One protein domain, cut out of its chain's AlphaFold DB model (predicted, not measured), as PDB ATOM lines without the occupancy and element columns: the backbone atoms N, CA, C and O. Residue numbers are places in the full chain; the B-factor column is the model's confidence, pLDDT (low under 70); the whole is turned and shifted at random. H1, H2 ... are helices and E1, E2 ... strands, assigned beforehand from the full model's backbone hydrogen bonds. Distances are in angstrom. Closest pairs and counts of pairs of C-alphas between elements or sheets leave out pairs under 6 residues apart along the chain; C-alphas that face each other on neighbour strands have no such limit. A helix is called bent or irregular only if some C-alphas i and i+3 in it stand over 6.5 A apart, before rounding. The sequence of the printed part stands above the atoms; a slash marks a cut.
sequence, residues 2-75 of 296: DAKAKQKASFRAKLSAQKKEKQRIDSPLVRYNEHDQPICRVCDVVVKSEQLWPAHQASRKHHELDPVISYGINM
ATOM      1  N   ASP A   2     -52.420  51.678  30.644       86.00
ATOM      2  CA  ASP A   2     -53.495  50.690  30.783       86.00
ATOM      3  C   ASP A   2     -53.040  49.401  31.482       86.00
ATOM      4  O   ASP A   2     -52.040  48.781  31.104       86.00
ATOM      5  N   ALA A   3     -53.809  48.936  32.471       86.00
ATOM      6  CA  ALA A   3     -53.523  47.711  33.227       86.00
ATOM      7  C   ALA A   3     -53.368  46.467  32.324       86.00
ATOM      8  O   ALA A   3     -52.553  45.578  32.594       86.00
ATOM      9  N   LYS A   4     -54.080  46.447  31.190       88.19
ATOM     10  CA  LYS A   4     -53.995  45.402  30.159       88.19
ATOM     11  C   LYS A   4     -52.633  45.374  29.452       88.19
ATOM     12  O   LYS A   4     -52.117  44.297  29.150       88.19
ATOM     13  N   ALA A   5     -52.014  46.536  29.224       89.94
ATOM     14  CA  ALA A   5     -50.681  46.625  28.629       89.94
ATOM     15  C   ALA A   5     -49.608  46.085  29.588       89.94
ATOM     16  O   ALA A   5     -48.732  45.324  29.171       89.94
ATOM     17  N   LYS A   6     -49.738  46.381  30.890       89.81
ATOM     18  CA  LYS A   6     -48.838  45.874  31.938       89.81
ATOM     19  C   LYS A   6     -48.907  44.346  32.073       89.81
ATOM     20  O   LYS A   6     -47.865  43.691  32.121       89.81
ATOM     21  N   GLN A   7     -50.108  43.757  32.045       90.00
ATOM     22  CA  GLN A   7     -50.263  42.294  32.050       90.00
ATOM     23  C   GLN A   7     -49.630  41.644  30.812       90.00
ATOM     24  O   GLN A   7     -48.837  40.712  30.952       90.00
ATOM     25  N   LYS A   8     -49.892  42.168  29.607       92.94
ATOM     26  CA  LYS A   8     -49.314  41.634  28.360       92.94
ATOM     27  C   LYS A   8     -47.783  41.724  28.338       92.94
ATOM     28  O   LYS A   8     -47.130  40.785  27.881       92.94
ATOM     29  N   ALA A   9     -47.211  42.813  28.851       91.94
ATOM     30  CA  ALA A   9     -45.763  42.975  28.979       91.94
ATOM     31  C   ALA A   9     -45.162  41.949  29.953       91.94
ATOM     32  O   ALA A   9     -44.205  41.260  29.604       91.94
ATOM     33  N   SER A  10     -45.777  41.765  31.126       87.56
ATOM     34  CA  SER A  10     -45.313  40.781  32.113       87.56
ATOM     35  C   SER A  10     -45.386  39.339  31.599       87.56
ATOM     36  O   SER A  10     -44.485  38.542  31.849       87.56
ATOM     37  N   PHE A  11     -46.421  39.001  30.825       93.44
ATOM     38  CA  PHE A  11     -46.576  37.673  30.237       93.44
ATOM     39  C   PHE A  11     -45.523  37.395  29.157       93.44
ATOM     40  O   PHE A  11     -44.919  36.325  29.140       93.44
ATOM     41  N   ARG A  12     -45.238  38.380  28.296       91.56
ATOM     42  CA  ARG A  12     -44.162  38.278  27.297       91.56
ATOM     43  C   ARG A  12     -42.788  38.137  27.950       91.56
ATOM     44  O   ARG A  12     -42.025  37.279  27.523       91.56
ATOM     45  N   ALA A  13     -42.513  38.906  29.005       90.44
ATOM     46  CA  ALA A  13     -41.265  38.810  29.763       90.44
ATOM     47  C   ALA A  13     -41.080  37.418  30.398       90.44
ATOM     48  O   ALA A  13     -39.999  36.837  30.320       90.44
ATOM     49  N   LYS A  14     -42.154  36.845  30.961       91.31
ATOM     50  CA  LYS A  14     -42.150  35.479  31.511       91.31
ATOM     51  C   LYS A  14     -41.902  34.417  30.439       91.31
ATOM     52  O   LYS A  14     -41.114  33.509  30.671       91.31
ATOM     53  N   LEU A  15     -42.509  34.550  29.257       86.81
ATOM     54  CA  LEU A  15     -42.254  33.643  28.130       86.81
ATOM     55  C   LEU A  15     -40.808  33.730  27.627       86.81
ATOM     56  O   LEU A  15     -40.199  32.699  27.348       86.81
ATOM     57  N   SER A  16     -40.231  34.932  27.535       80.75
ATOM     58  CA  SER A  16     -38.823  35.088  27.147       80.75
ATOM     59  C   SER A  16     -37.857  34.560  28.207       80.75
ATOM     60  O   SER A  16     -36.856  33.945  27.847       80.75
ATOM     61  N   ALA A  17     -38.164  34.740  29.496       80.62
ATOM     62  CA  ALA A  17     -37.364  34.200  30.593       80.62
ATOM     63  C   ALA A  17     -37.417  32.665  30.617       80.62
ATOM     64  O   ALA A  17     -36.372  32.024  30.635       80.62
ATOM     65  N   GLN A  18     -38.611  32.075  30.482       79.25
ATOM     66  CA  GLN A  18     -38.781  30.621  30.410       79.25
ATOM     67  C   GLN A  18     -38.087  30.021  29.177       79.25
ATOM     68  O   GLN A  18     -37.519  28.934  29.252       79.25
ATOM     69  N   LYS A  19     -38.101  30.724  28.036       77.31
ATOM     70  CA  LYS A  19     -37.351  30.308  26.843       77.31
ATOM     71  C   LYS A  19     -35.838  30.364  27.079       77.31
ATOM     72  O   LYS A  19     -35.150  29.485  26.589       77.31
ATOM     73  N   LYS A  20     -35.327  31.353  27.821       69.94
ATOM     74  CA  LYS A  20     -33.896  31.468  28.149       69.94
ATOM     75  C   LYS A  20     -33.446  30.432  29.188       69.94
ATOM     76  O   LYS A  20     -32.335  29.941  29.096       69.94
ATOM     77  N   GLU A  21     -34.311  30.065  30.128       70.19
ATOM     78  CA  GLU A  21     -34.029  29.031  31.132       70.19
ATOM     79  C   GLU A  21     -34.017  27.628  30.512       70.19
ATOM     80  O   GLU A  21     -33.064  26.888  30.703       70.19
ATOM     81  N   LYS A  22     -35.005  27.303  29.663       68.25
ATOM     82  CA  LYS A  22     -34.999  26.067  28.849       68.25
ATOM     83  C   LYS A  22     -33.926  26.059  27.758       68.25
ATOM     84  O   LYS A  22     -33.624  25.002  27.218       68.25
ATOM     85  N   GLN A  23     -33.419  27.250  27.438       68.81
ATOM     86  CA  GLN A  23     -32.085  27.508  26.909       68.81
ATOM     87  C   GLN A  23     -31.066  26.499  27.404       68.81
ATOM     88  O   GLN A  23     -30.581  25.647  26.668       68.81
ATOM     89  N   ARG A  24     -30.826  26.629  28.714       73.44
ATOM     90  CA  ARG A  24     -29.602  26.238  29.384       73.44
ATOM     91  C   ARG A  24     -29.445  24.722  29.384       73.44
ATOM     92  O   ARG A  24     -30.226  24.006  30.004       73.44
ATOM     93  N   ILE A  25     -28.435  24.241  28.677       77.31
ATOM     94  CA  ILE A  25     -28.035  22.841  28.635       77.31
ATOM     95  C   ILE A  25     -27.456  22.459  29.996       77.31
ATOM     96  O   ILE A  25     -26.315  22.779  30.331       77.31
ATOM     97  N   ASP A  26     -28.234  21.711  30.765       67.00
ATOM     98  CA  ASP A  26     -27.775  21.081  31.999       67.00
ATOM     99  C   ASP A  26     -27.175  19.704  31.664       67.00
ATOM    100  O   ASP A  26     -27.801  18.656  31.815       67.00
ATOM    101  N   SER A  27     -25.986  19.708  31.054       70.69
ATOM    102  CA  SER A  27     -25.253  18.486  30.708       70.69
ATOM    103  C   SER A  27     -23.856  18.525  31.324       70.69
ATOM    104  O   SER A  27     -23.154  19.526  31.161       70.69
ATOM    105  N   PRO A  28     -23.388  17.433  31.964       72.88
ATOM    106  CA  PRO A  28     -22.069  17.388  32.605       72.88
ATOM    107  C   PRO A  28     -20.899  17.583  31.622       72.88
ATOM    108  O   PRO A  28     -19.774  17.856  32.042       72.88
ATOM    109  N   LEU A  29     -21.161  17.472  30.316       71.19
ATOM    110  CA  LEU A  29     -20.194  17.655  29.231       71.19
ATOM    111  C   LEU A  29     -20.025  19.122  28.797       71.19
ATOM    112  O   LEU A  29     -19.087  19.440  28.063       71.19
ATOM    113  N   VAL A  30     -20.901  20.019  29.254       83.19
ATOM    114  CA  VAL A  30     -20.865  21.454  28.944       83.19
ATOM    115  C   VAL A  30     -20.151  22.214  30.063       83.19
ATOM    116  O   VAL A  30     -20.316  21.936  31.253       83.19
ATOM    117  N   ARG A  31     -19.338  23.204  29.695       82.19
ATOM    118  CA  ARG A  31     -18.896  24.291  30.586       82.19
ATOM    119  C   ARG A  31     -19.393  25.606  30.019       82.19
ATOM    120  O   ARG A  31     -19.367  25.781  28.814       82.19
ATOM    121  N   TYR A  32     -19.796  26.541  30.864       84.56
ATOM    122  CA  TYR A  32     -20.128  27.890  30.411       84.56
ATOM    123  C   TYR A  32     -18.950  28.823  30.661       84.56
ATOM    124  O   TYR A  32     -18.323  28.756  31.719       84.56
ATOM    125  N   ASN A  33     -18.646  29.663  29.676       86.38
ATOM    126  CA  ASN A  33     -17.692  30.755  29.838       86.38
ATOM    127  C   ASN A  33     -18.333  31.941  30.583       86.38
ATOM    128  O   ASN A  33     -19.551  31.984  30.751       86.38
ATOM    129  N   GLU A  34     -17.540  32.959  30.921       85.38
ATOM    130  CA  GLU A  34     -18.010  34.228  31.515       85.38
ATOM    131  C   GLU A  34     -19.069  34.949  30.661       85.38
ATOM    132  O   GLU A  34     -19.861  35.740  31.160       85.38
ATOM    133  N   HIS A  35     -19.123  34.630  29.366       80.38
ATOM    134  CA  HIS A  35     -20.085  35.164  28.403       80.38
ATOM    135  C   HIS A  35     -21.350  34.297  28.243       80.38
ATOM    136  O   HIS A  35     -22.063  34.449  27.252       80.38
ATOM    137  N   ASP A  36     -21.607  33.344  29.151       80.56
ATOM    138  CA  ASP A  36     -22.706  32.363  29.060       80.56
ATOM    139  C   ASP A  36     -22.695  31.527  27.758       80.56
ATOM    140  O   ASP A  36     -23.715  30.993  27.323       80.56
ATOM    141  N   GLN A  37     -21.531  31.376  27.121       84.81
ATOM    142  CA  GLN A  37     -21.375  30.539  25.929       84.81
ATOM    143  C   GLN A  37     -21.022  29.097  26.325       84.81
ATOM    144  O   GLN A  37     -20.099  28.917  27.127       84.81
ATOM    145  N   PRO A  38     -21.712  28.077  25.775       88.00
ATOM    146  CA  PRO A  38     -21.411  26.680  26.056       88.00
ATOM    147  C   PRO A  38     -20.127  26.243  25.340       88.00
ATOM    148  O   PRO A  38     -19.996  26.337  24.120       88.00
ATOM    149  N   ILE A  39     -19.181  25.745  26.121       84.50
ATOM    150  CA  ILE A  39     -17.920  25.135  25.718       84.50
ATOM    151  C   ILE A  39     -18.051  23.631  25.913       84.50
ATOM    152  O   ILE A  39     -18.471  23.160  26.974       84.50
ATOM    153  N   CYS A  40     -17.678  22.871  24.890       87.62
ATOM    154  CA  CYS A  40     -17.620  21.422  24.992       87.62
ATOM    155  C   CYS A  40     -16.346  20.971  25.691       87.62
ATOM    156  O   CYS A  40     -15.272  21.279  25.201       87.62
ATOM    157  N   ARG A  41     -16.450  20.198  26.778       83.31
ATOM    158  CA  ARG A  41     -15.270  19.660  27.490       83.31
ATOM    159  C   ARG A  41     -14.466  18.640  26.683       83.31
ATOM    160  O   ARG A  41     -13.310  18.411  26.994       83.31
ATOM    161  N   VAL A  42     -15.098  17.990  25.708       82.81
ATOM    162  CA  VAL A  42     -14.466  16.939  24.890       82.81
ATOM    163  C   VAL A  42     -13.701  17.549  23.717       82.81
ATOM    164  O   VAL A  42     -12.659  17.048  23.317       82.81
ATOM    165  N   CYS A  43     -14.217  18.646  23.160       81.88
ATOM    166  CA  CYS A  43     -13.653  19.269  21.963       81.88
ATOM    167  C   CYS A  43     -12.936  20.600  22.253       81.88
ATOM    168  O   CYS A  43     -12.347  21.163  21.336       81.88
ATOM    169  N   ASP A  44     -13.095  21.164  23.454       82.81
ATOM    170  CA  ASP A  44     -12.719  22.534  23.848       82.81
ATOM    171  C   ASP A  44     -13.169  23.631  22.862       82.81
ATOM    172  O   ASP A  44     -12.610  24.725  22.780       82.81
ATOM    173  N   VAL A  45     -14.241  23.362  22.108       84.56
ATOM    174  CA  VAL A  45     -14.822  24.307  21.149       84.56
ATOM    175  C   VAL A  45     -15.937  25.103  21.816       84.56
ATOM    176  O   VAL A  45     -16.866  24.539  22.400       84.56
ATOM    177  N   VAL A  46     -15.877  26.425  21.653       87.31
ATOM    178  CA  VAL A  46     -16.959  27.345  22.016       87.31
ATOM    179  C   VAL A  46     -18.083  27.236  20.985       87.31
ATOM    180  O   VAL A  46     -17.900  27.534  19.800       87.31
ATOM    181  N   VAL A  47     -19.270  26.825  21.423       87.75
ATOM    182  CA  VAL A  47     -20.454  26.743  20.568       87.75
ATOM    183  C   VAL A  47     -21.167  28.098  20.575       87.75
ATOM    184  O   VAL A  47     -21.556  28.618  21.618       87.75
ATOM    185  N   LYS A  48     -21.354  28.682  19.383       83.88
ATOM    186  CA  LYS A  48     -21.934  30.031  19.192       83.88
ATOM    187  C   LYS A  48     -23.350  30.182  19.738       83.88
ATOM    188  O   LYS A  48     -23.762  31.287  20.077       83.88
ATOM    189  N   SER A  49     -24.112  29.096  19.775       81.00
ATOM    190  CA  SER A  49     -25.426  29.093  20.390       81.00
ATOM    191  C   SER A  49     -25.741  27.738  20.992       81.00
ATOM    192  O   SER A  49     -25.431  26.679  20.459       81.00
ATOM    193  N   GLU A  50     -26.437  27.798  22.106       81.62
ATOM    194  CA  GLU A  50     -26.942  26.657  22.848       81.62
ATOM    195  C   GLU A  50     -27.828  25.712  22.017       81.62
ATOM    196  O   GLU A  50     -27.773  24.497  22.153       81.62
ATOM    197  N   GLN A  51     -28.573  26.251  21.052       81.94
ATOM    198  CA  GLN A  51     -29.395  25.453  20.134       81.94
ATOM    199  C   GLN A  51     -28.561  24.612  19.157       81.94
ATOM    200  O   GLN A  51     -29.051  23.615  18.631       81.94
ATOM    201  N   LEU A  52     -27.307  25.001  18.908       83.69
ATOM    202  CA  LEU A  52     -26.376  24.248  18.068       83.69
ATOM    203  C   LEU A  52     -25.613  23.180  18.858       83.69
ATOM    204  O   LEU A  52     -24.887  22.395  18.256       83.69
ATOM    205  N   TRP A  53     -25.788  23.108  20.178       84.00
ATOM    206  CA  TRP A  53     -25.179  22.079  21.011       84.00
ATOM    207  C   TRP A  53     -25.512  20.637  20.590       84.00
ATOM    208  O   TRP A  53     -24.570  19.873  20.390       84.00
ATOM    209  N   PRO A  54     -26.781  20.239  20.355       82.00
ATOM    210  CA  PRO A  54     -27.078  18.890  19.864       82.00
ATOM    211  C   PRO A  54     -26.439  18.606  18.494       82.00
ATOM    212  O   PRO A  54     -25.982  17.495  18.239       82.00
ATOM    213  N   ALA A  55     -26.332  19.618  17.626       85.25
ATOM    214  CA  ALA A  55     -25.647  19.486  16.340       85.25
ATOM    215  C   ALA A  55     -24.119  19.362  16.500       85.25
ATOM    216  O   ALA A  55     -23.472  18.651  15.735       85.25
ATOM    217  N   HIS A  56     -23.540  20.025  17.503       85.81
ATOM    218  CA  HIS A  56     -22.135  19.875  17.875       85.81
ATOM    219  C   HIS A  56     -21.854  18.485  18.460       85.81
ATOM    220  O   HIS A  56     -20.869  17.857  18.077       85.81
ATOM    221  N   GLN A  57     -22.738  17.973  19.317       83.00
ATOM    222  CA  GLN A  57     -22.621  16.639  19.905       83.00
ATOM    223  C   GLN A  57     -22.696  15.532  18.841       83.00
ATOM    224  O   GLN A  57     -21.950  14.562  18.905       83.00
ATOM    225  N   ALA A  58     -23.533  15.711  17.816       81.06
ATOM    226  CA  ALA A  58     -23.607  14.815  16.662       81.06
ATOM    227  C   ALA A  58     -22.473  15.025  15.633       81.06
ATOM    228  O   ALA A  58     -22.415  14.332  14.614       81.06
ATOM    229  N   SER A  59     -21.580  15.997  15.844       74.88
ATOM    230  CA  SER A  59     -20.491  16.271  14.908       74.88
ATOM    231  C   SER A  59     -19.356  15.255  15.055       74.88
ATOM    232  O   SER A  59     -19.040  14.798  16.153       74.88
ATOM    233  N   ARG A  60     -18.682  14.938  13.939       64.12
ATOM    234  CA  ARG A  60     -17.569  13.967  13.917       64.12
ATOM    235  C   ARG A  60     -16.458  14.307  14.911       64.12
ATOM    236  O   ARG A  60     -15.888  13.404  15.501       64.12
ATOM    237  N   LYS A  61     -16.225  15.602  15.154       68.88
ATOM    238  CA  LYS A  61     -15.207  16.093  16.094       68.88
ATOM    239  C   LYS A  61     -15.470  15.680  17.547       68.88
ATOM    240  O   LYS A  61     -14.521  15.573  18.306       68.88
ATOM    241  N   HIS A  62     -16.730  15.444  17.919       67.50
ATOM    242  CA  HIS A  62     -17.098  14.928  19.241       67.50
ATOM    243  C   HIS A  62     -17.067  13.393  19.294       67.50
ATOM    244  O   HIS A  62     -16.711  12.817  20.312       67.50
ATOM    245  N   HIS A  63     -17.396  12.728  18.184       62.22
ATOM    246  CA  HIS A  63     -17.421  11.264  18.087       62.22
ATOM    247  C   HIS A  63     -16.021  10.628  17.989       62.22
ATOM    248  O   HIS A  63     -15.854   9.448  18.278       62.22
ATOM    249  N   GLU A  64     -15.018  11.381  17.539       56.56
ATOM    250  CA  GLU A  64     -13.666  10.863  17.289       56.56
ATOM    251  C   GLU A  64     -12.786  10.805  18.549       56.56
ATOM    252  O   GLU A  64     -11.831  10.035  18.579       56.56
ATOM    253  N   LEU A  65     -13.123  11.562  19.603       56.81
ATOM    254  CA  LEU A  65     -12.295  11.678  20.812       56.81
ATOM    255  C   LEU A  65     -12.792  10.860  22.016       56.81
ATOM    256  O   LEU A  65     -12.038  10.716  22.969       56.81
ATOM    257  N   ASP A  66     -13.989  10.262  21.963       49.66
ATOM    258  CA  ASP A  66     -14.505   9.378  23.019       49.66
ATOM    259  C   ASP A  66     -15.387   8.248  22.444       49.66
ATOM    260  O   ASP A  66     -16.546   8.483  22.090       49.66
ATOM    261  N   PRO A  67     -14.929   6.980  22.418       51.19
ATOM    262  CA  PRO A  67     -15.795   5.847  22.075       51.19
ATOM    263  C   PRO A  67     -16.835   5.514  23.169       51.19
ATOM    264  O   PRO A  67     -17.705   4.671  22.951       51.19
ATOM    265  N   VAL A  68     -16.792   6.162  24.341       51.91
ATOM    266  CA  VAL A  68     -17.607   5.782  25.513       51.91
ATOM    267  C   VAL A  68     -18.980   6.483  25.566       51.91
ATOM    268  O   VAL A  68     -19.881   5.998  26.245       51.91
ATOM    269  N   ILE A  69     -19.219   7.553  24.792       52.47
ATOM    270  CA  ILE A  69     -20.510   8.294  24.787       52.47
ATOM    271  C   ILE A  69     -21.313   8.074  23.482       52.47
ATOM    272  O   ILE A  69     -22.294   8.758  23.211       52.47
ATOM    273  N   SER A  70     -20.950   7.085  22.657       49.78
ATOM    274  CA  SER A  70     -21.700   6.765  21.425       49.78
ATOM    275  C   SER A  70     -23.010   5.989  21.690       49.78
ATOM    276  O   SER A  70     -23.977   6.100  20.935       49.78
ATOM    277  N   TYR A  71     -23.114   5.260  22.810       48.28
ATOM    278  CA  TYR A  71     -24.198   4.282  23.018       48.28
ATOM    279  C   TYR A  71     -25.426   4.769  23.812       48.28
ATOM    280  O   TYR A  71     -26.377   4.011  23.974       48.28
ATOM    281  N   GLY A  72     -25.451   6.014  24.305       46.59
ATOM    282  CA  GLY A  72     -26.517   6.479  25.214       46.59
ATOM    283  C   GLY A  72     -27.643   7.315  24.591       46.59
ATOM    284  O   GLY A  72     -28.733   7.383  25.150       46.59
ATOM    285  N   ILE A  73     -27.402   7.963  23.447       50.31
ATOM    286  CA  ILE A  73     -28.310   8.988  22.880       50.31
ATOM    287  C   ILE A  73     -28.909   8.619  21.518       50.31
ATOM    288  O   ILE A  73     -29.906   9.219  21.118       50.31
ATOM    289  N   ASN A  74     -28.387   7.595  20.837       44.38
ATOM    290  CA  ASN A  74     -28.894   7.177  19.524       44.38
ATOM    291  C   ASN A  74     -30.079   6.195  19.568       44.38
ATOM    292  O   ASN A  74     -30.704   5.953  18.544       44.38
ATOM    293  N   MET A  75     -30.492   5.691  20.736       47.03
ATOM    294  CA  MET A  75     -31.637   4.761  20.795       47.03
ATOM    295  C   MET A  75     -33.006   5.440  20.596       47.03
ATOM    296  O   MET A  75     -33.988   4.753  20.331       47.03
TER     297      MET A  75
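Overview. This is residues 2 to 75 of the 296 residues of the protein "Zinc finger protein 830" of Salvia splendens (UniProt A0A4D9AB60). One long helix, H1, makes an arm, with residues 2 to 19 sticking out free from a small head; the head holds a little hairpin of two short strands, E1 and E2, with the helix H2 alongside E2. The short helix H3 follows H2 at the far end of the head from the arm, and residues 64 to 75 trail off as a tail with no named element. The printed part has 74 residues, with three named helices and two named strands in the order H1, E1, E2, H2, H3; the sheet has the order E1 - E2 and is antiparallel, and the class is mostly helix. The whole is only just extended, close to loose, with a radius of gyration of the C-alphas of 17.2 A, and the C-alphas span 59 by 31 by 17 A.

Arrangement. Start with H1, residues 3 to 23, and go on to H2, residues 50 to 57: they are close but not clearly touching, and their closest C-alphas, those of Gln 23 and Glu 50, are 6.6 A apart. Their lines stand at a shallow tilt of 19 degrees, the same way. Next find E1, residues 30 to 32, and E2, residues 38 to 40, a hairpin of antiparallel neighbours with 138 degrees between their directions. Look there for N 31 and O 39 at 2.9 A, and N 39 and O 31 at 2.7 A, both within hydrogen-bond range. The closest C-alphas of E2 and H2, those of Pro 38 and Glu 50, are 6.4 A apart. H2 and H3, residues 60 to 63, are close but not clearly touching, with the C-alphas of His 56 and His 62 closest at 7.2 A. H1 is apart from E2 and H3. Every O i to N i+4 pair of H1 is within hydrogen-bond range, 2 of 4 are in H2, and H3 is too short for such a pair.

Along the chain. Find C-alpha 3 at (-53.523, 47.711, 33.227); from there H1 runs 30.1 A to C-alpha 23 at (-32.085, 27.508, 26.909). E1 and E2 each measure 6.6 A from first to last C-alpha. H2 measures 11.3 A and is irregular, but only just: C-alphas 51 and 54 are 7.0 A apart. H3 measures 5.0 A and ends at C-alpha 63, at (-17.421, 11.264, 18.087).

Size, cuts and confidence. The two C-alphas farthest apart, those of Asp 2 and Pro 67, are 59.2 A apart. Without residues 2 to 19, the body of 56 residues spans 30 by 22 by 17 A. The printed part has no cut, and no link between named elements is long. Mean pLDDT of the printed part is 76.5; look for values under 70 at residues 20, 22 to 23, 26 and 60 to 75.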